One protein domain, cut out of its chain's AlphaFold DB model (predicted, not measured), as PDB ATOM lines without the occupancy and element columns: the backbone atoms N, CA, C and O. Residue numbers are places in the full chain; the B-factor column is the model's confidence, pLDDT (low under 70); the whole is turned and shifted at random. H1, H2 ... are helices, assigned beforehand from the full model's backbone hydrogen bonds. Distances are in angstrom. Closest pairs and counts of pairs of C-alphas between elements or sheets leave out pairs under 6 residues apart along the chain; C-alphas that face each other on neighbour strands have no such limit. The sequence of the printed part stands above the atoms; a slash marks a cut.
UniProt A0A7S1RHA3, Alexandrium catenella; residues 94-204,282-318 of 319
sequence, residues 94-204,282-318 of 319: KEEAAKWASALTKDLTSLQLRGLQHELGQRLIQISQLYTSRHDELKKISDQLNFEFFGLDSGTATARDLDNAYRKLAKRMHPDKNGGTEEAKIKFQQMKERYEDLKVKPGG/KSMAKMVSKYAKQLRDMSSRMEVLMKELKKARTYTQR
ATOM      1  N   LYS A  94      87.693 142.633  96.034       64.69
ATOM      2  CA  LYS A  94      87.566 141.179  96.286       64.69
ATOM      3  C   LYS A  94      86.112 140.727  96.499       64.69
ATOM      4  O   LYS A  94      85.733 139.663  96.021       64.69
ATOM      5  N   GLU A  95      85.306 141.539  97.174       65.38
ATOM      6  CA  GLU A  95      83.880 141.280  97.446       65.38
ATOM      7  C   GLU A  95      82.992 141.480  96.208       65.38
ATOM      8  O   GLU A  95      81.947 140.845  96.064       65.38
ATOM      9  N   GLU A  96      83.438 142.318  95.273       67.12
ATOM     10  CA  GLU A  96      82.786 142.520  93.980       67.12
ATOM     11  C   GLU A  96      83.093 141.368  93.025       67.12
ATOM     12  O   GLU A  96      82.259 141.047  92.191       67.12
ATOM     13  N   ALA A  97      84.223 140.671  93.186       63.97
ATOM     14  CA  ALA A  97      84.622 139.576  92.300       63.97
ATOM     15  C   ALA A  97      83.631 138.395  92.294       63.97
ATOM     16  O   ALA A  97      83.412 137.792  91.246       63.97
ATOM     17  N   ALA A  98      83.014 138.070  93.437       64.62
ATOM     18  CA  ALA A  98      82.006 137.006  93.527       64.62
ATOM     19  C   ALA A  98      80.657 137.434  92.925       64.62
ATOM     20  O   ALA A  98      80.038 136.676  92.182       64.62
ATOM     21  N   LYS A  99      80.231 138.676  93.192       72.12
ATOM     22  CA  LYS A  99      79.038 139.275  92.566       72.12
ATOM     23  C   LYS A  99      79.210 139.365  91.051       72.12
ATOM     24  O   LYS A  99      78.293 139.060  90.297       72.12
ATOM     25  N   TRP A 100      80.417 139.710  90.626       74.06
ATOM     26  CA  TRP A 100      80.815 139.793  89.237       74.06
ATOM     27  C   TRP A 100      80.871 138.417  88.569       74.06
ATOM     28  O   TRP A 100      80.377 138.283  87.462       74.06
ATOM     29  N   ALA A 101      81.363 137.371  89.241       68.94
ATOM     30  CA  ALA A 101      81.324 136.003  88.711       68.94
ATOM     31  C   ALA A 101      79.886 135.548  88.404       68.94
ATOM     32  O   ALA A 101      79.617 134.997  87.337       68.94
ATOM     33  N   SER A 102      78.952 135.836  89.314       73.31
ATOM     34  CA  SER A 102      77.529 135.553  89.110       73.31
ATOM     35  C   SER A 102      76.929 136.404  87.986       73.31
ATOM     36  O   SER A 102      76.219 135.870  87.133       73.31
ATOM     37  N   ALA A 103      77.252 137.701  87.930       79.88
ATOM     38  CA  ALA A 103      76.825 138.587  86.844       79.88
ATOM     39  C   ALA A 103      77.350 138.108  85.482       79.88
ATOM     40  O   ALA A 103      76.585 138.002  84.531       79.88
ATOM     41  N   LEU A 104      78.612 137.677  85.405       77.75
ATOM     42  CA  LEU A 104      79.184 137.126  84.183       77.75
ATOM     43  C   LEU A 104      78.431 135.900  83.677       77.75
ATOM     44  O   LEU A 104      78.191 135.785  82.479       77.75
ATOM     45  N   THR A 105      78.065 134.972  84.568       79.00
ATOM     46  CA  THR A 105      77.312 133.777  84.152       79.00
ATOM     47  C   THR A 105      75.920 134.105  83.619       79.00
ATOM     48  O   THR A 105      75.384 133.332  82.821       79.00
ATOM     49  N   LYS A 106      75.349 135.238  84.046       85.50
ATOM     50  CA  LYS A 106      74.036 135.725  83.622       85.50
ATOM     51  C   LYS A 106      74.115 136.513  82.313       85.50
ATOM     52  O   LYS A 106      73.301 136.281  81.425       85.50
ATOM     53  N   ASP A 107      75.098 137.399  82.194       84.62
ATOM     54  CA  ASP A 107      75.164 138.401  81.128       84.62
ATOM     55  C   ASP A 107      75.973 137.933  79.908       84.62
ATOM     56  O   ASP A 107      75.821 138.489  78.819       84.62
ATOM     57  N   LEU A 108      76.841 136.922  80.065       86.31
ATOM     58  CA  LEU A 108      77.647 136.374  78.972       86.31
ATOM     59  C   LEU A 108      77.142 135.003  78.504       86.31
ATOM     60  O   LEU A 108      76.756 134.106  79.269       86.31
ATOM     61  N   THR A 109      77.222 134.801  77.190       90.56
ATOM     62  CA  THR A 109      77.084 133.471  76.585       90.56
ATOM     63  C   THR A 109      78.290 132.594  76.945       90.56
ATOM     64  O   THR A 109      79.346 133.102  77.327       90.56
ATOM     65  N   SER A 110      78.164 131.266  76.821       90.06
ATOM     66  CA  SER A 110      79.283 130.346  77.097       90.06
ATOM     67  C   SER A 110      80.496 130.675  76.223       90.06
ATOM     68  O   SER A 110      81.628 130.686  76.696       90.06
ATOM     69  N   LEU A 111      80.242 131.043  74.964       91.25
ATOM     70  CA  LEU A 111      81.262 131.454  74.008       91.25
ATOM     71  C   LEU A 111      81.959 132.761  74.423       91.25
ATOM     72  O   LEU A 111      83.186 132.852  74.388       91.25
ATOM     73  N   GLN A 112      81.196 133.763  74.870       92.06
ATOM     74  CA  GLN A 112      81.756 135.026  75.361       92.06
ATOM     75  C   GLN A 112      82.594 134.818  76.624       92.06
ATOM     76  O   GLN A 112      83.671 135.400  76.751       92.06
ATOM     77  N   LEU A 113      82.136 133.961  77.537       91.38
ATOM     78  CA  LEU A 113      82.869 133.632  78.753       91.38
ATOM     79  C   LEU A 113      84.176 132.885  78.447       91.38
ATOM     80  O   LEU A 113      85.208 133.197  79.041       91.38
ATOM     81  N   ARG A 114      84.162 131.979  77.461       92.31
ATOM     82  CA  ARG A 114      85.368 131.323  76.935       92.31
ATOM     83  C   ARG A 114      86.355 132.334  76.346       92.31
ATOM     84  O   ARG A 114      87.549 132.235  76.617       92.31
ATOM     85  N   GLY A 115      85.875 133.324  75.591       93.19
ATOM     86  CA  GLY A 115      86.718 134.399  75.057       93.19
ATOM     87  C   GLY A 115      87.362 135.255  76.150       93.19
ATOM     88  O   GLY A 115      88.562 135.517  76.099       93.19
ATOM     89  N   LEU A 116      86.602 135.626  77.185       92.38
ATOM     90  CA  LEU A 116      87.133 136.352  78.343       92.38
ATOM     91  C   LEU A 116      88.171 135.524  79.113       92.38
ATOM     92  O   LEU A 116      89.219 136.043  79.496       92.38
ATOM     93  N   GLN A 117      87.895 134.235  79.334       92.31
ATOM     94  CA  GLN A 117      88.839 133.322  79.973       92.31
ATOM     95  C   GLN A 117      90.145 133.232  79.181       92.31
ATOM     96  O   GLN A 117      91.218 133.283  79.782       92.31
ATOM     97  N   HIS A 118      90.056 133.104  77.855       93.56
ATOM     98  CA  HIS A 118      91.226 133.070  76.985       93.56
ATOM     99  C   HIS A 118      92.051 134.352  77.122       93.56
ATOM    100  O   HIS A 118      93.245 134.270  77.397       93.56
ATOM    101  N   GLU A 119      91.420 135.526  77.017       94.12
ATOM    102  CA  GLU A 119      92.122 136.806  77.150       94.12
ATOM    103  C   GLU A 119      92.829 136.919  78.508       94.12
ATOM    104  O   GLU A 119      94.016 137.234  78.562       94.12
ATOM    105  N   LEU A 120      92.151 136.580  79.608       93.00
ATOM    106  CA  LEU A 120      92.757 136.588  80.943       93.00
ATOM    107  C   LEU A 120      93.940 135.631  81.070       93.00
ATOM    108  O   LEU A 120      94.948 135.992  81.674       93.00
ATOM    109  N   GLY A 121      93.824 134.430  80.502       93.44
ATOM    110  CA  GLY A 121      94.915 133.460  80.468       93.44
ATOM    111  C   GLY A 121      96.139 134.014  79.741       93.44
ATOM    112  O   GLY A 121      97.248 133.945  80.270       93.44
ATOM    113  N   GLN A 122      95.939 134.649  78.583       94.19
ATOM    114  CA  GLN A 122      97.023 135.280  77.826       94.19
ATOM    115  C   GLN A 122      97.689 136.409  78.618       94.19
ATOM    116  O   GLN A 122      98.915 136.464  78.703       94.19
ATOM    117  N   ARG A 123      96.904 137.270  79.277       93.38
ATOM    118  CA  ARG A 123      97.452 138.334  80.135       93.38
ATOM    119  C   ARG A 123      98.247 137.786  81.310       93.38
ATOM    120  O   ARG A 123      99.270 138.365  81.669       93.38
ATOM    121  N   LEU A 124      97.806 136.672  81.891       94.06
ATOM    122  CA  LEU A 124      98.491 136.021  83.005       94.06
ATOM    123  C   LEU A 124      99.873 135.507  82.585       94.06
ATOM    124  O   LEU A 124     100.852 135.701  83.302       94.06
ATOM    125  N   ILE A 125      99.954 134.894  81.405       94.25
ATOM    126  CA  ILE A 125     101.220 134.425  80.835       94.25
ATOM    127  C   ILE A 125     102.139 135.618  80.557       94.25
ATOM    128  O   ILE A 125     103.285 135.619  81.003       94.25
ATOM    129  N   GLN A 126     101.626 136.658  79.892       92.06
ATOM    130  CA  GLN A 126     102.398 137.856  79.557       92.06
ATOM    131  C   GLN A 126     102.982 138.539  80.800       92.06
ATOM    132  O   GLN A 126     104.181 138.812  80.846       92.06
ATOM    133  N   ILE A 127     102.163 138.791  81.829       93.75
ATOM    134  CA  ILE A 127     102.652 139.447  83.047       93.75
ATOM    135  C   ILE A 127     103.635 138.559  83.811       93.75
ATOM    136  O   ILE A 127     104.602 139.077  84.361       93.75
ATOM    137  N   SER A 128     103.439 137.235  83.812       95.88
ATOM    138  CA  SER A 128     104.371 136.297  84.444       95.88
ATOM    139  C   SER A 128     105.731 136.310  83.748       95.88
ATOM    140  O   SER A 128     106.753 136.394  84.419       95.88
ATOM    141  N   GLN A 129     105.756 136.256  82.413       95.50
ATOM    142  CA  GLN A 129     106.995 136.314  81.632       95.50
ATOM    143  C   GLN A 129     107.719 137.645  81.836       95.50
ATOM    144  O   GLN A 129     108.927 137.670  82.079       95.50
ATOM    145  N   LEU A 130     106.971 138.751  81.795       94.12
ATOM    146  CA  LEU A 130     107.517 140.073  82.069       94.12
ATOM    147  C   LEU A 130     108.080 140.147  83.493       94.12
ATOM    148  O   LEU A 130     109.159 140.698  83.685       94.12
ATOM    149  N   TYR A 131     107.384 139.578  84.481       96.25
ATOM    150  CA  TYR A 131     107.826 139.573  85.876       96.25
ATOM    151  C   TYR A 131     109.154 138.845  86.028       96.25
ATOM    152  O   TYR A 131     110.093 139.418  86.572       96.25
ATOM    153  N   THR A 132     109.264 137.631  85.485       96.06
ATOM    154  CA  THR A 132     110.515 136.865  85.502       96.06
ATOM    155  C   THR A 132     111.643 137.635  84.815       96.06
ATOM    156  O   THR A 132     112.708 137.794  85.398       96.06
ATOM    157  N   SER A 133     111.393 138.214  83.636       96.50
ATOM    158  CA  SER A 133     112.397 139.008  82.917       96.50
ATOM    159  C   SER A 133     112.897 140.213  83.727       96.50
ATOM    160  O   SER A 133     114.102 140.449  83.807       96.50
ATOM    161  N   ARG A 134     111.989 140.962  84.366       96.75
ATOM    162  CA  ARG A 134     112.347 142.111  85.217       96.75
ATOM    163  C   ARG A 134     113.040 141.688  86.504       96.75
ATOM    164  O   ARG A 134     113.928 142.394  86.974       96.75
ATOM    165  N   HIS A 135     112.654 140.548  87.058       95.94
ATOM    166  CA  HIS A 135     113.277 139.995  88.249       95.94
ATOM    167  C   HIS A 135     114.720 139.573  87.953       95.94
ATOM    168  O   HIS A 135     115.629 139.917  88.705       95.94
ATOM    169  N   ASP A 136     114.953 138.906  86.822       95.69
ATOM    170  CA  ASP A 136     116.295 138.539  86.369       95.69
ATOM    171  C   ASP A 136     117.158 139.772  86.079       95.69
ATOM    172  O   ASP A 136     118.351 139.780  86.378       95.69
ATOM    173  N   GLU A 137     116.564 140.833  85.529       95.38
ATOM    174  CA  GLU A 137     117.246 142.113  85.338       95.38
ATOM    175  C   GLU A 137     117.678 142.735  86.674       95.38
ATOM    176  O   GLU A 137     118.846 143.093  86.834       95.38
ATOM    177  N   LEU A 138     116.765 142.833  87.646       95.38
ATOM    178  CA  LEU A 138     117.084 143.348  88.979       95.38
ATOM    179  C   LEU A 138     118.180 142.512  89.645       95.38
ATOM    180  O   LEU A 138     119.116 143.073  90.212       95.38
ATOM    181  N   LYS A 139     118.094 141.184  89.534       93.69
ATOM    182  CA  LYS A 139     119.096 140.265  90.071       93.69
ATOM    183  C   LYS A 139     120.475 140.525  89.468       93.69
ATOM    184  O   LYS A 139     121.428 140.684  90.217       93.69
ATOM    185  N   LYS A 140     120.580 140.666  88.143       93.31
ATOM    186  CA  LYS A 140     121.853 140.989  87.471       93.31
ATOM    187  C   LYS A 140     122.455 142.303  87.962       93.31
ATOM    188  O   LYS A 140     123.648 142.350  88.238       93.31
ATOM    189  N   ILE A 141     121.638 143.350  88.104       94.06
ATOM    190  CA  ILE A 141     122.104 144.639  88.635       94.06
ATOM    191  C   ILE A 141     122.573 144.470  90.085       94.06
ATOM    192  O   ILE A 141     123.645 144.944  90.443       94.06
ATOM    193  N   SER A 142     121.802 143.767  90.916       93.31
ATOM    194  CA  SER A 142     122.170 143.494  92.308       93.31
ATOM    195  C   SER A 142     123.496 142.740  92.411       93.31
ATOM    196  O   SER A 142     124.337 143.081  93.238       93.31
ATOM    197  N   ASP A 143     123.706 141.747  91.553       92.12
ATOM    198  CA  ASP A 143     124.930 140.950  91.524       92.12
ATOM    199  C   ASP A 143     126.135 141.787  91.123       92.12
ATOM    200  O   ASP A 143     127.175 141.715  91.774       92.12
ATOM    201  N   GLN A 144     125.976 142.619  90.093       92.25
ATOM    202  CA  GLN A 144     127.005 143.555  89.666       92.25
ATOM    203  C   GLN A 144     127.411 144.483  90.821       92.25
ATOM    204  O   GLN A 144     128.593 144.571  91.142       92.25
ATOM    205  N   LEU A 145     126.438 145.082  91.517       92.38
ATOM    206  CA  LEU A 145     126.697 145.944  92.675       92.38
ATOM    207  C   LEU A 145     127.357 145.191  93.842       92.38
ATOM    208  O   LEU A 145     128.163 145.763  94.576       92.38
ATOM    209  N   ASN A 146     127.029 143.911  94.036       93.88
ATOM    210  CA  ASN A 146     127.665 143.078  95.057       93.88
ATOM    211  C   ASN A 146     129.130 142.781  94.712       93.88
ATOM    212  O   ASN A 146     129.984 142.885  95.591       93.88
ATOM    213  N   PHE A 147     129.445 142.453  93.456       93.56
ATOM    214  CA  PHE A 147     130.833 142.276  93.018       93.56
ATOM    215  C   PHE A 147     131.630 143.581  93.130       93.56
ATOM    216  O   PHE A 147     132.715 143.578  93.713       93.56
ATOM    217  N   GLU A 148     131.058 144.704  92.689       92.50
ATOM    218  CA  GLU A 148     131.666 146.034  92.814       92.50
ATOM    219  C   GLU A 148     131.948 146.400  94.281       92.50
ATOM    220  O   GLU A 148     133.018 146.924  94.593       92.50
ATOM    221  N   PHE A 149     131.054 146.046  95.214       93.56
ATOM    222  CA  PHE A 149     131.267 146.244  96.653       93.56
ATOM    223  C   PHE A 149     132.502 145.495  97.187       93.56
ATOM    224  O   PHE A 149     133.213 146.005  98.057       93.56
ATOM    225  N   PHE A 150     132.796 144.309  96.648       94.25
ATOM    226  CA  PHE A 150     134.018 143.557  96.955       94.25
ATOM    227  C   PHE A 150     135.236 144.002  96.125       94.25
ATOM    228  O   PHE A 150     136.330 143.466  96.319       94.25
ATOM    229  N   GLY A 151     135.083 144.997  95.244       92.50
ATOM    230  CA  GLY A 151     136.132 145.471  94.340       92.50
ATOM    231  C   GLY A 151     136.460 144.469  93.233       92.50
ATOM    232  O   GLY A 151     137.605 144.396  92.789       92.50
ATOM    233  N   LEU A 152     135.478 143.661  92.842       93.00
ATOM    234  CA  LEU A 152     135.595 142.618  91.833       93.00
ATOM    235  C   LEU A 152     134.785 142.989  90.593       93.00
ATOM    236  O   LEU A 152     133.738 143.624  90.684       93.00
ATOM    237  N   ASP A 153     135.258 142.550  89.431       90.31
ATOM    238  CA  ASP A 153     134.515 142.682  88.185       90.31
ATOM    239  C   ASP A 153     133.570 141.486  87.996       90.31
ATOM    240  O   ASP A 153     133.989 140.329  88.012       90.31
ATOM    241  N   SER A 154     132.285 141.774  87.790       86.06
ATOM    242  CA  SER A 154     131.231 140.754  87.702       86.06
ATOM    243  C   SER A 154     131.391 139.761  86.540       86.06
ATOM    244  O   SER A 154     130.816 138.674  86.592       86.06
ATOM    245  N   GLY A 155     132.158 140.109  85.499       84.44
ATOM    246  CA  GLY A 155     132.386 139.255  84.330       84.44
ATOM    247  C   GLY A 155     133.604 138.332  84.440       84.44
ATOM    248  O   GLY A 155     133.648 137.308  83.758       84.44
ATOM    249  N   THR A 156     134.585 138.675  85.279       87.88
ATOM    250  CA  THR A 156     135.881 137.973  85.363       87.88
ATOM    251  C   THR A 156     136.177 137.360  86.732       87.88
ATOM    252  O   THR A 156     137.059 136.506  86.835       87.88
ATOM    253  N   ALA A 157     135.454 137.762  87.779       88.12
ATOM    254  CA  ALA A 157     135.704 137.301  89.137       88.12
ATOM    255  C   ALA A 157     135.432 135.802  89.311       88.12
ATOM    256  O   ALA A 157     134.361 135.292  88.976       88.12
ATOM    257  N   THR A 158     136.394 135.097  89.908       89.75
ATOM    258  CA  THR A 158     136.223 133.694  90.297       89.75
ATOM    259  C   THR A 158     135.714 133.579  91.733       89.75
ATOM    260  O   THR A 158     135.869 134.495  92.544       89.75
ATOM    261  N   ALA A 159     135.168 132.416  92.101       88.56
ATOM    262  CA  ALA A 159     134.746 132.162  93.479       88.56
ATOM    263  C   ALA A 159     135.891 132.332  94.498       88.56
ATOM    264  O   ALA A 159     135.686 132.849  95.593       88.56
ATOM    265  N   ARG A 160     137.127 131.986  94.107       89.88
ATOM    266  CA  ARG A 160     138.313 132.192  94.948       89.88
ATOM    267  C   ARG A 160     138.601 133.678  95.171       89.88
ATOM    268  O   ARG A 160     139.046 134.059  96.253       89.88
ATOM    269  N   ASP A 161     138.376 134.515  94.162       92.12
ATOM    270  CA  ASP A 161     138.570 135.963  94.279       92.12
ATOM    271  C   ASP A 161     137.524 136.577  95.209       92.12
ATOM    272  O   ASP A 161     137.882 137.401  96.053       92.12
ATOM    273  N   LEU A 162     136.277 136.100  95.130       92.88
ATOM    274  CA  LEU A 162     135.207 136.469  96.054       92.88
ATOM    275  C   LEU A 162     135.547 136.099  97.504       92.88
ATOM    276  O   LEU A 162     135.500 136.967  98.376       92.88
ATOM    277  N   ASP A 163     135.973 134.861  97.761       92.81
ATOM    278  CA  ASP A 163     136.370 134.410  99.103       92.81
ATOM    279  C   ASP A 163     137.543 135.230  99.659       92.81
ATOM    280  O   ASP A 163     137.552 135.646 100.822       92.81
ATOM    281  N   ASN A 164     138.538 135.510  98.816       93.75
ATOM    282  CA  ASN A 164     139.694 136.315  99.197       93.75
ATOM    283  C   ASN A 164     139.309 137.769  99.500       93.75
ATOM    284  O   ASN A 164     139.798 138.338 100.481       93.75
ATOM    285  N   ALA A 165     138.458 138.377  98.672       94.50
ATOM    286  CA  ALA A 165     137.969 139.737  98.871       94.50
ATOM    287  C   ALA A 165     137.127 139.835 100.149       94.50
ATOM    288  O   ALA A 165     137.372 140.721 100.972       94.50
ATOM    289  N   TYR A 166     136.231 138.871 100.377       95.69
ATOM    290  CA  TYR A 166     135.436 138.768 101.595       95.69
ATOM    291  C   TYR A 166     136.319 138.664 102.843       95.69
ATOM    292  O   TYR A 166     136.195 139.485 103.749       95.69
ATOM    293  N   ARG A 167     137.289 137.736 102.881       94.69
ATOM    294  CA  ARG A 167     138.205 137.570 104.030       94.69
ATOM    295  C   ARG A 167     139.000 138.845 104.330       94.69
ATOM    296  O   ARG A 167     139.210 139.186 105.497       94.69
ATOM    297  N   LYS A 168     139.458 139.557 103.293       94.75
ATOM    298  CA  LYS A 168     140.168 140.841 103.441       94.75
ATOM    299  C   LYS A 168     139.246 141.927 103.993       94.75
ATOM    300  O   LYS A 168     139.634 142.643 104.917       94.75
ATOM    301  N   LEU A 169     138.034 142.038 103.451       93.88
ATOM    302  CA  LEU A 169     137.065 143.054 103.846       93.88
ATOM    303  C   LEU A 169     136.527 142.806 105.259       93.88
ATOM    304  O   LEU A 169     136.491 143.738 106.062       93.88
ATOM    305  N   ALA A 170     136.240 141.553 105.611       94.31
ATOM    306  CA  ALA A 170     135.776 141.150 106.932       94.31
ATOM    307  C   ALA A 170     136.782 141.507 108.032       94.31
ATOM    308  O   ALA A 170     136.411 142.093 109.046       94.31
ATOM    309  N   LYS A 171     138.081 141.265 107.815       94.00
ATOM    310  CA  LYS A 171     139.134 141.659 108.772       94.00
ATOM    311  C   LYS A 171     139.216 143.170 108.994       94.00
ATOM    312  O   LYS A 171     139.663 143.590 110.063       94.00
ATOM    313  N   ARG A 172     138.835 143.969 107.992       92.06
ATOM    314  CA  ARG A 172     138.835 145.438 108.036       92.06
ATOM    315  C   ARG A 172     137.559 145.992 108.670       92.06
ATOM    316  O   ARG A 172     137.633 146.939 109.440       92.06
ATOM    317  N   MET A 173     136.411 145.389 108.368       91.75
ATOM    318  CA  MET A 173     135.090 145.818 108.838       91.75
ATOM    319  C   MET A 173     134.647 145.149 110.147       91.75
ATOM    320  O   MET A 173     133.550 145.427 110.618       91.75
ATOM    321  N   HIS A 174     135.474 144.281 110.741       91.81
ATOM    322  CA  HIS A 174     135.131 143.558 111.966       91.81
ATOM    323  C   HIS A 174     134.676 144.522 113.079       91.81
ATOM    324  O   HIS A 174     135.388 145.500 113.340       91.81
ATOM    325  N   PRO A 175     133.537 144.272 113.752       93.00
ATOM    326  CA  PRO A 175     132.954 145.218 114.704       93.00
ATOM    327  C   PRO A 175     133.905 145.554 115.858       93.00
ATOM    328  O   PRO A 175     134.017 146.721 116.211       93.00
ATOM    329  N   ASP A 176     134.671 144.579 116.360       91.69
ATOM    330  CA  ASP A 176     135.678 144.786 117.417       91.69
ATOM    331  C   ASP A 176     136.714 145.870 117.057       91.69
ATOM    332  O   ASP A 176     136.984 146.783 117.831       91.69
ATOM    333  N   LYS A 177     137.213 145.858 115.813       90.62
ATOM    334  CA  LYS A 177     138.193 146.847 115.329       90.62
ATOM    335  C   LYS A 177     137.572 148.196 114.977       90.62
ATOM    336  O   LYS A 177     138.297 149.165 114.777       90.62
ATOM    337  N   ASN A 178     136.247 148.255 114.881       90.44
ATOM    338  CA  ASN A 178     135.482 149.440 114.498       90.44
ATOM    339  C   ASN A 178     134.638 149.968 115.672       90.44
ATOM    340  O   ASN A 178     133.554 150.517 115.475       90.44
ATOM    341  N   GLY A 179     135.138 149.797 116.902       85.69
ATOM    342  CA  GLY A 179     134.560 150.382 118.113       85.69
ATOM    343  C   GLY A 179     133.313 149.675 118.648       85.69
ATOM    344  O   GLY A 179     132.653 150.215 119.528       85.69
ATOM    345  N   GLY A 180     132.962 148.500 118.120       88.12
ATOM    346  CA  GLY A 180     131.861 147.669 118.618       88.12
ATOM    347  C   GLY A 180     130.463 148.280 118.471       88.12
ATOM    348  O   GLY A 180     129.520 147.775 119.078       88.12
ATOM    349  N   THR A 181     130.314 149.352 117.689       93.06
ATOM    350  CA  THR A 181     129.044 150.075 117.539       93.06
ATOM    351  C   THR A 181     128.004 149.253 116.779       93.06
ATOM    352  O   THR A 181     128.336 148.408 115.943       93.06
ATOM    353  N   GLU A 182     126.722 149.538 117.014       92.06
ATOM    354  CA  GLU A 182     125.623 148.903 116.274       92.06
ATOM    355  C   GLU A 182     125.720 149.161 114.763       92.06
ATOM    356  O   GLU A 182     125.473 148.269 113.955       92.06
ATOM    357  N   GLU A 183     126.196 150.338 114.352       92.00
ATOM    358  CA  GLU A 183     126.435 150.632 112.938       92.00
ATOM    359  C   GLU A 183     127.500 149.725 112.308       92.00
ATOM    360  O   GLU A 183     127.356 149.308 111.157       92.00
ATOM    361  N   ALA A 184     128.576 149.413 113.040       90.81
ATOM    362  CA  ALA A 184     129.619 148.513 112.559       90.81
ATOM    363  C   ALA A 184     129.087 147.081 112.409       90.81
ATOM    364  O   ALA A 184     129.378 146.425 111.406       90.81
ATOM    365  N   LYS A 185     128.247 146.624 113.350       92.69
ATOM    366  CA  LYS A 185     127.563 145.324 113.262       92.69
ATOM    367  C   LYS A 185     126.648 145.255 112.041       92.69
ATOM    368  O   LYS A 185     126.752 144.305 111.270       92.69
ATOM    369  N   ILE A 186     125.823 146.281 111.814       94.12
ATOM    370  CA  ILE A 186     124.917 146.352 110.656       94.12
ATOM    371  C   ILE A 186     125.708 146.305 109.342       94.12
ATOM    372  O   ILE A 186     125.379 145.525 108.452       94.12
ATOM    373  N   LYS A 187     126.784 147.090 109.217       92.88
ATOM    374  CA  LYS A 187     127.624 147.106 108.006       92.88
ATOM    375  C   LYS A 187     128.320 145.765 107.761       92.88
ATOM    376  O   LYS A 187     128.423 145.329 106.616       92.88
ATOM    377  N   PHE A 188     128.795 145.106 108.819       93.94
ATOM    378  CA  PHE A 188     129.410 143.783 108.717       93.94
ATOM    379  C   PHE A 188     128.387 142.712 108.309       93.94
ATOM    380  O   PHE A 188     128.674 141.883 107.446       93.94
ATOM    381  N   GLN A 189     127.177 142.770 108.869       94.75
ATOM    382  CA  GLN A 189     126.076 141.878 108.517       94.75
ATOM    383  C   GLN A 189     125.651 142.058 107.051       94.75
ATOM    384  O   GLN A 189     125.581 141.078 106.314       94.75
ATOM    385  N   GLN A 190     125.498 143.300 106.585       94.12
ATOM    386  CA  GLN A 190     125.217 143.603 105.175       94.12
ATOM    387  C   GLN A 190     126.311 143.079 104.232       94.12
ATOM    388  O   GLN A 190     126.012 142.571 103.157       94.12
ATOM    389  N   MET A 191     127.590 143.183 104.615       95.19
ATOM    390  CA  MET A 191     128.692 142.585 103.850       95.19
ATOM    391  C   MET A 191     128.560 141.055 103.783       95.19
ATOM    392  O   MET A 191     128.798 140.478 102.722       95.19
ATOM    393  N   LYS A 192     128.201 140.396 104.893       94.75
ATOM    394  CA  LYS A 192     127.999 138.940 104.940       94.75
ATOM    395  C   LYS A 192     126.851 138.505 104.029       94.75
ATOM    396  O   LYS A 192     127.043 137.597 103.232       94.75
ATOM    397  N   GLU A 193     125.709 139.185 104.087       94.44
ATOM    398  CA  GLU A 193     124.547 138.900 103.231       94.44
ATOM    399  C   GLU A 193     124.903 138.961 101.742       94.44
ATOM    400  O   GLU A 193     124.631 138.022 101.000       94.44
ATOM    401  N   ARG A 194     125.633 140.002 101.316       94.31
ATOM    402  CA  ARG A 194     126.096 140.126  99.923       94.31
ATOM    403  C   ARG A 194     127.001 138.977  99.481       94.31
ATOM    404  O   ARG A 194     126.961 138.590  98.316       94.31
ATOM    405  N   TYR A 195     127.844 138.466 100.377       94.12
ATOM    406  CA  TYR A 195     128.715 137.329 100.082       94.12
ATOM    407  C   TYR A 195     127.904 136.041  99.888       94.12
ATOM    408  O   TYR A 195     128.093 135.354  98.884       94.12
ATOM    409  N   GLU A 196     126.959 135.753 100.787       93.12
ATOM    410  CA  GLU A 196     126.092 134.572 100.675       93.12
ATOM    411  C   GLU A 196     125.231 134.616  99.398       93.12
ATOM    412  O   GLU A 196     125.156 133.629  98.664       93.12
ATOM    413  N   ASP A 197     124.682 135.784  99.045       90.75
ATOM    414  CA  ASP A 197     123.898 135.987  97.814       90.75
ATOM    415  C   ASP A 197     124.693 135.705  96.524       90.75
ATOM    416  O   ASP A 197     124.143 135.280  95.493       90.75
ATOM    417  N   LEU A 198     126.001 135.973  96.546       90.12
ATOM    418  CA  LEU A 198     126.900 135.656  95.440       90.12
ATOM    419  C   LEU A 198     127.307 134.175  95.448       90.12
ATOM    420  O   LEU A 198     127.380 133.571  94.376       90.12
ATOM    421  N   LYS A 199     127.508 133.577  96.628       88.44
ATOM    422  CA  LYS A 199     127.948 132.185  96.805       88.44
ATOM    423  C   LYS A 199     126.878 131.148  96.456       88.44
ATOM    424  O   LYS A 199     127.210 130.121  95.878       88.44
ATOM    425  N   VAL A 200     125.599 131.419  96.737       77.69
ATOM    426  CA  VAL A 200     124.467 130.512  96.429       77.69
ATOM    427  C   VAL A 200     124.280 130.284  94.918       77.69
ATOM    428  O   VAL A 200     123.571 129.369  94.491       77.69
ATOM    429  N   LYS A 201     124.924 131.081  94.058       68.62
ATOM    430  CA  LYS A 201     124.872 130.858  92.610       68.62
ATOM    431  C   LYS A 201     125.710 129.639  92.214       68.62
ATOM    432  O   LYS A 201     126.801 129.467  92.750       68.62
ATOM    433  N   PRO A 202     125.274 128.847  91.214       49.19
ATOM    434  CA  PRO A 202     125.923 127.594  90.800       49.19
ATOM    435  C   PRO A 202     127.300 127.761  90.107       49.19
ATOM    436  O   PRO A 202     127.672 126.960  89.258       49.19
ATOM    437  N   GLY A 203     128.064 128.798  90.466       52.31
ATOM    438  CA  GLY A 203     129.483 128.978  90.159       52.31
ATOM    439  C   GLY A 203     130.379 129.125  91.402       52.31
ATOM    440  O   GLY A 203     131.588 129.279  91.243       52.31
ATOM    441  N   GLY A 204     129.826 129.087  92.623       47.12
ATOM    442  CA  GLY A 204     130.589 129.054  93.877       47.12
ATOM    443  C   GLY A 204     130.713 127.624  94.426       47.12
ATOM    444  O   GLY A 204     129.707 126.916  94.456       47.12
ATOM    445  N   LYS A 282      79.597 127.779  84.925       87.56
ATOM    446  CA  LYS A 282      80.009 127.998  86.322       87.56
ATOM    447  C   LYS A 282      81.494 127.690  86.500       87.56
ATOM    448  O   LYS A 282      82.204 128.480  87.127       87.56
ATOM    449  N   SER A 283      81.969 126.594  85.909       89.56
ATOM    450  CA  SER A 283      83.388 126.231  85.867       89.56
ATOM    451  C   SER A 283      84.237 127.327  85.210       89.56
ATOM    452  O   SER A 283      85.210 127.797  85.810       89.56
ATOM    453  N   MET A 284      83.821 127.838  84.044       89.00
ATOM    454  CA  MET A 284      84.514 128.947  83.375       89.00
ATOM    455  C   MET A 284      84.512 130.236  84.205       89.00
ATOM    456  O   MET A 284      85.560 130.857  84.371       89.00
ATOM    457  N   ALA A 285      83.379 130.629  84.793       87.62
ATOM    458  CA  ALA A 285      83.305 131.840  85.612       87.62
ATOM    459  C   ALA A 285      84.226 131.759  86.837       87.62
ATOM    460  O   ALA A 285      84.932 132.716  87.150       87.62
ATOM    461  N   LYS A 286      84.301 130.587  87.479       87.88
ATOM    462  CA  LYS A 286      85.240 130.331  88.577       87.88
ATOM    463  C   LYS A 286      86.698 130.483  88.130       87.88
ATOM    464  O   LYS A 286      87.499 131.066  88.862       87.88
ATOM    465  N   MET A 287      87.045 129.996  86.937       88.12
ATOM    466  CA  MET A 287      88.385 130.164  86.359       88.12
ATOM    467  C   MET A 287      88.703 131.622  86.038       88.12
ATOM    468  O   MET A 287      89.775 132.102  86.399       88.12
ATOM    469  N   VAL A 288      87.763 132.348  85.439       89.50
ATOM    470  CA  VAL A 288      87.887 133.784  85.167       89.50
ATOM    471  C   VAL A 288      88.141 134.557  86.468       89.50
ATOM    472  O   VAL A 288      89.087 135.341  86.538       89.50
ATOM    473  N   SER A 289      87.378 134.296  87.536       87.56
ATOM    474  CA  SER A 289      87.613 134.917  88.849       87.56
ATOM    475  C   SER A 289      88.978 134.560  89.438       87.56
ATOM    476  O   SER A 289      89.644 135.420  90.021       87.56
ATOM    477  N   LYS A 290      89.419 133.305  89.281       89.81
ATOM    478  CA  LYS A 290      90.749 132.859  89.716       89.81
ATOM    479  C   LYS A 290      91.851 133.617  88.972       89.81
ATOM    480  O   LYS A 290      92.739 134.158  89.628       89.81
ATOM    481  N   TYR A 291      91.776 133.707  87.645       92.19
ATOM    482  CA  TYR A 291      92.759 134.426  86.832       92.19
ATOM    483  C   TYR A 291      92.773 135.923  87.128       92.19
ATOM    484  O   TYR A 291      93.847 136.487  87.301       92.19
ATOM    485  N   ALA A 292      91.609 136.558  87.287       89.69
ATOM    486  CA  ALA A 292      91.522 137.964  87.677       89.69
ATOM    487  C   ALA A 292      92.217 138.234  89.023       89.69
ATOM    488  O   ALA A 292      92.949 139.213  89.163       89.69
ATOM    489  N   LYS A 293      92.041 137.337  90.006       89.75
ATOM    490  CA  LYS A 293      92.753 137.422  91.287       89.75
ATOM    491  C   LYS A 293      94.267 137.291  91.096       89.75
ATOM    492  O   LYS A 293      95.002 138.130  91.600       89.75
ATOM    493  N   GLN A 294      94.722 136.274  90.365       92.81
ATOM    494  CA  GLN A 294      96.155 136.058  90.137       92.81
ATOM    495  C   GLN A 294      96.806 137.219  89.375       92.81
ATOM    496  O   GLN A 294      97.923 137.607  89.708       92.81
ATOM    497  N   LEU A 295      96.106 137.805  88.400       92.31
ATOM    498  CA  LEU A 295      96.555 139.010  87.703       92.31
ATOM    499  C   LEU A 295      96.725 140.180  88.665       92.31
ATOM    500  O   LEU A 295      97.762 140.827  88.636       92.31
ATOM    501  N   ARG A 296      95.756 140.423  89.555       91.81
ATOM    502  CA  ARG A 296      95.862 141.479  90.572       91.81
ATOM    503  C   ARG A 296      97.079 141.279  91.472       91.81
ATOM    504  O   ARG A 296      97.866 142.205  91.670       91.81
ATOM    505  N   ASP A 297      97.242 140.061  91.980       92.62
ATOM    506  CA  ASP A 297      98.350 139.702  92.860       92.62
ATOM    507  C   ASP A 297      99.698 139.886  92.133       92.62
ATOM    508  O   ASP A 297     100.623 140.470  92.692       92.62
ATOM    509  N   MET A 298      99.814 139.480  90.864       93.94
ATOM    510  CA  MET A 298     101.040 139.692  90.085       93.94
ATOM    511  C   MET A 298     101.285 141.153  89.717       93.94
ATOM    512  O   MET A 298     102.429 141.591  89.795       93.94
ATOM    513  N   SER A 299     100.253 141.924  89.372       91.88
ATOM    514  CA  SER A 299     100.394 143.357  89.093       91.88
ATOM    515  C   SER A 299     100.945 144.105  90.305       91.88
ATOM    516  O   SER A 299     101.901 144.861  90.170       91.88
ATOM    517  N   SER A 300     100.432 143.824  91.507       93.06
ATOM    518  CA  SER A 300     100.970 144.431  92.735       93.06
ATOM    519  C   SER A 300     102.439 144.062  92.991       93.06
ATOM    520  O   SER A 300     103.250 144.933  93.305       93.06
ATOM    521  N   ARG A 301     102.828 142.795  92.785       95.12
ATOM    522  CA  ARG A 301     104.234 142.362  92.895       95.12
ATOM    523  C   ARG A 301     105.122 143.019  91.840       95.12
ATOM    524  O   ARG A 301     106.246 143.404  92.146       95.12
ATOM    525  N   MET A 302     104.618 143.168  90.616       95.62
ATOM    526  CA  MET A 302     105.311 143.851  89.527       95.62
ATOM    527  C   MET A 302     105.570 145.323  89.866       95.62
ATOM    528  O   MET A 302     106.664 145.818  89.621       95.62
ATOM    529  N   GLU A 303     104.608 146.028  90.462       95.06
ATOM    530  CA  GLU A 303     104.800 147.423  90.873       95.06
ATOM    531  C   GLU A 303     105.925 147.586  91.900       95.06
ATOM    532  O   GLU A 303     106.719 148.527  91.804       95.06
ATOM    533  N   VAL A 304     106.011 146.676  92.875       96.81
ATOM    534  CA  VAL A 304     107.104 146.659  93.859       96.81
ATOM    535  C   VAL A 304     108.437 146.404  93.158       96.81
ATOM    536  O   VAL A 304     109.359 147.210  93.294       96.81
ATOM    537  N   LEU A 305     108.500 145.364  92.324       96.38
ATOM    538  CA  LEU A 305     109.699 145.000  91.571       96.38
ATOM    539  C   LEU A 305     110.196 146.151  90.683       96.38
ATOM    540  O   LEU A 305     111.379 146.474  90.668       96.38
ATOM    541  N   MET A 306     109.293 146.835  89.978       96.44
ATOM    542  CA  MET A 306     109.643 147.971  89.123       96.44
ATOM    543  C   MET A 306     110.174 149.169  89.925       96.44
ATOM    544  O   MET A 306     111.059 149.883  89.446       96.44
ATOM    545  N   LYS A 307     109.678 149.396  91.152       96.88
ATOM    546  CA  LYS A 307     110.226 150.422  92.057       96.88
ATOM    547  C   LYS A 307     111.643 150.069  92.501       96.88
ATOM    548  O   LYS A 307     112.496 150.956  92.526       96.88
ATOM    549  N   GLU A 308     111.904 148.810  92.835       96.00
ATOM    550  CA  GLU A 308     113.240 148.324  93.205       96.00
ATOM    551  C   GLU A 308     114.217 148.424  92.036       96.00
ATOM    552  O   GLU A 308     115.292 148.998  92.183       96.00
ATOM    553  N   LEU A 309     113.800 147.994  90.847       95.19
ATOM    554  CA  LEU A 309     114.580 148.085  89.615       95.19
ATOM    555  C   LEU A 309     114.933 149.541  89.285       95.19
ATOM    556  O   LEU A 309     116.088 149.858  88.990       95.19
ATOM    557  N   LYS A 310     113.974 150.467  89.419       95.88
ATOM    558  CA  LYS A 310     114.239 151.903  89.259       95.88
ATOM    559  C   LYS A 310     115.285 152.398  90.262       95.88
ATOM    560  O   LYS A 310     116.212 153.090  89.854       95.88
ATOM    561  N   LYS A 311     115.157 152.038  91.545       94.88
ATOM    562  CA  LYS A 311     116.130 152.415  92.586       94.88
ATOM    563  C   LYS A 311     117.525 151.867  92.272       94.88
ATOM    564  O   LYS A 311     118.483 152.637  92.293       94.88
ATOM    565  N   ALA A 312     117.625 150.587  91.921       92.75
ATOM    566  CA  ALA A 312     118.882 149.932  91.579       92.75
ATOM    567  C   ALA A 312     119.563 150.612  90.380       92.75
ATOM    568  O   ALA A 312     120.705 151.041  90.492       92.75
ATOM    569  N   ARG A 313     118.829 150.853  89.282       92.88
ATOM    570  CA  ARG A 313     119.361 151.586  88.117       92.88
ATOM    571  C   ARG A 313     119.836 152.995  88.470       92.88
ATOM    572  O   ARG A 313     120.889 153.414  88.005       92.88
ATOM    573  N   THR A 314     119.083 153.735  89.290       92.94
ATOM    574  CA  THR A 314     119.511 155.082  89.711       92.94
ATOM    575  C   THR A 314     120.745 155.065  90.604       92.94
ATOM    576  O   THR A 314     121.479 156.047  90.621       92.94
ATOM    577  N   TYR A 315     120.974 153.982  91.350       89.94
ATOM    578  CA  TYR A 315     122.189 153.810  92.137       89.94
ATOM    579  C   TYR A 315     123.389 153.559  91.219       89.94
ATOM    580  O   TYR A 315     124.373 154.282  91.323       89.94
ATOM    581  N   THR A 316     123.262 152.640  90.257       87.31
ATOM    582  CA  THR A 316     124.310 152.348  89.264       87.31
ATOM    583  C   THR A 316     124.666 153.566  88.406       87.31
ATOM    584  O   THR A 316     125.825 153.762  88.094       87.31
ATOM    585  N   GLN A 317     123.702 154.426  88.054       83.81
ATOM    586  CA  GLN A 317     123.972 155.656  87.285       83.81
ATOM    587  C   GLN A 317     124.707 156.754  88.069       83.81
ATOM    588  O   GLN A 317     125.153 157.727  87.465       83.81
ATOM    589  N   ARG A 318     124.741 156.671  89.404       82.00
ATOM    590  CA  ARG A 318     125.375 157.676  90.273       82.00
ATOM    591  C   ARG A 318     126.794 157.302  90.701       82.00
ATOM    592  O   ARG A 318     127.470 158.176  91.239       82.00
TER     593      ARG A 318
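What this domain is: This is residues 94 to 204 and 282 to 318 of the 319 residues of a protein of Alexandrium catenella (UniProt A0A7S1RHA3). Two long helices, H2 and H6, run side by side the same way as a long stem, with H1 folded back at the stem's beginning to pack on the first part of H6, and a small head at the far end of H2. The head is the pair H3 and H5, side by side and running opposite ways, set steeply to H2, with little H4 at the end of the head away from H2. The printed part has 148 residues with six named helices, H1 to H6 in order, and no named strand, an all helix class. It is extended, with a radius of gyration of the C-alphas of 23.7 A, and its C-alphas span 72 by 34 by 28 A, a rod.

How they stand to each other: Begin with H1, residues 94 to 107, and go on to H2, residues 110 to 149: they are close but not clearly touching, with the C-alphas of Leu 104 and Leu 113 closest at 7.4 A. H6, residues 282 to 316, touches H2 at a shallow tilt of 23 degrees, the same way, closest at the C-alphas of Gln 117 and Val 288, 5.3 A apart. With residues 282 to 289 alone H6 touches H1, at a steep tilt of 45 degrees, opposite ways; the C-alphas of Ala 101 and Ala 285 are closest, at 5.6 A. Next look at H3, residues 159 to 173, and H5, residues 182 to 199, which touch at a shallow tilt of 3 degrees, opposite ways, with the C-alphas of Met 173 and Phe 188 closest at 6.0 A. H5 is the hub, touching three helices. Its residues 194 to 198 alone touch residues 143 to 146 of H2, at a steep tilt of 65 degrees; the C-alphas of Asn 146 and Arg 194 are closest, at 5.9 A. H4, residues 175 to 178, touches residues 184 to 188 of H5, closest at the C-alphas of Pro 175 and Ala 184, 5.2 A apart. H5 and H6 are apart. Every O i to N i+4 pair is within hydrogen-bond range in H2, H3, H5 and H6; in H1 it is 8 of 10, and H4 is too short for such a pair.

Where its parts are: Find C-alpha 94 at (87.566, 141.179, 96.286); H1 runs from there for 19.8 A. From C-alpha 110 at (79.283, 130.346, 77.097), H2 runs 57.8 A. H3 is 20.6 A long and H5 25.8 A. H6 runs 50.6 A to C-alpha 316 at (124.310, 152.348, 89.264).

The domain as a whole: The C-alphas farthest apart are those of Thr 109 and Lys 177, at 73.6 A. Residues 205 to 281 are not printed, and C-alphas 204 and 282 are 51.2 A apart across this cut. Of the links printed whole, H2 to H3 is short and the others are tight. Residues 177 to 182 stand free. In this predicted model pLDDT is under 70 at residues 94 to 98, 101 and 201 to 204.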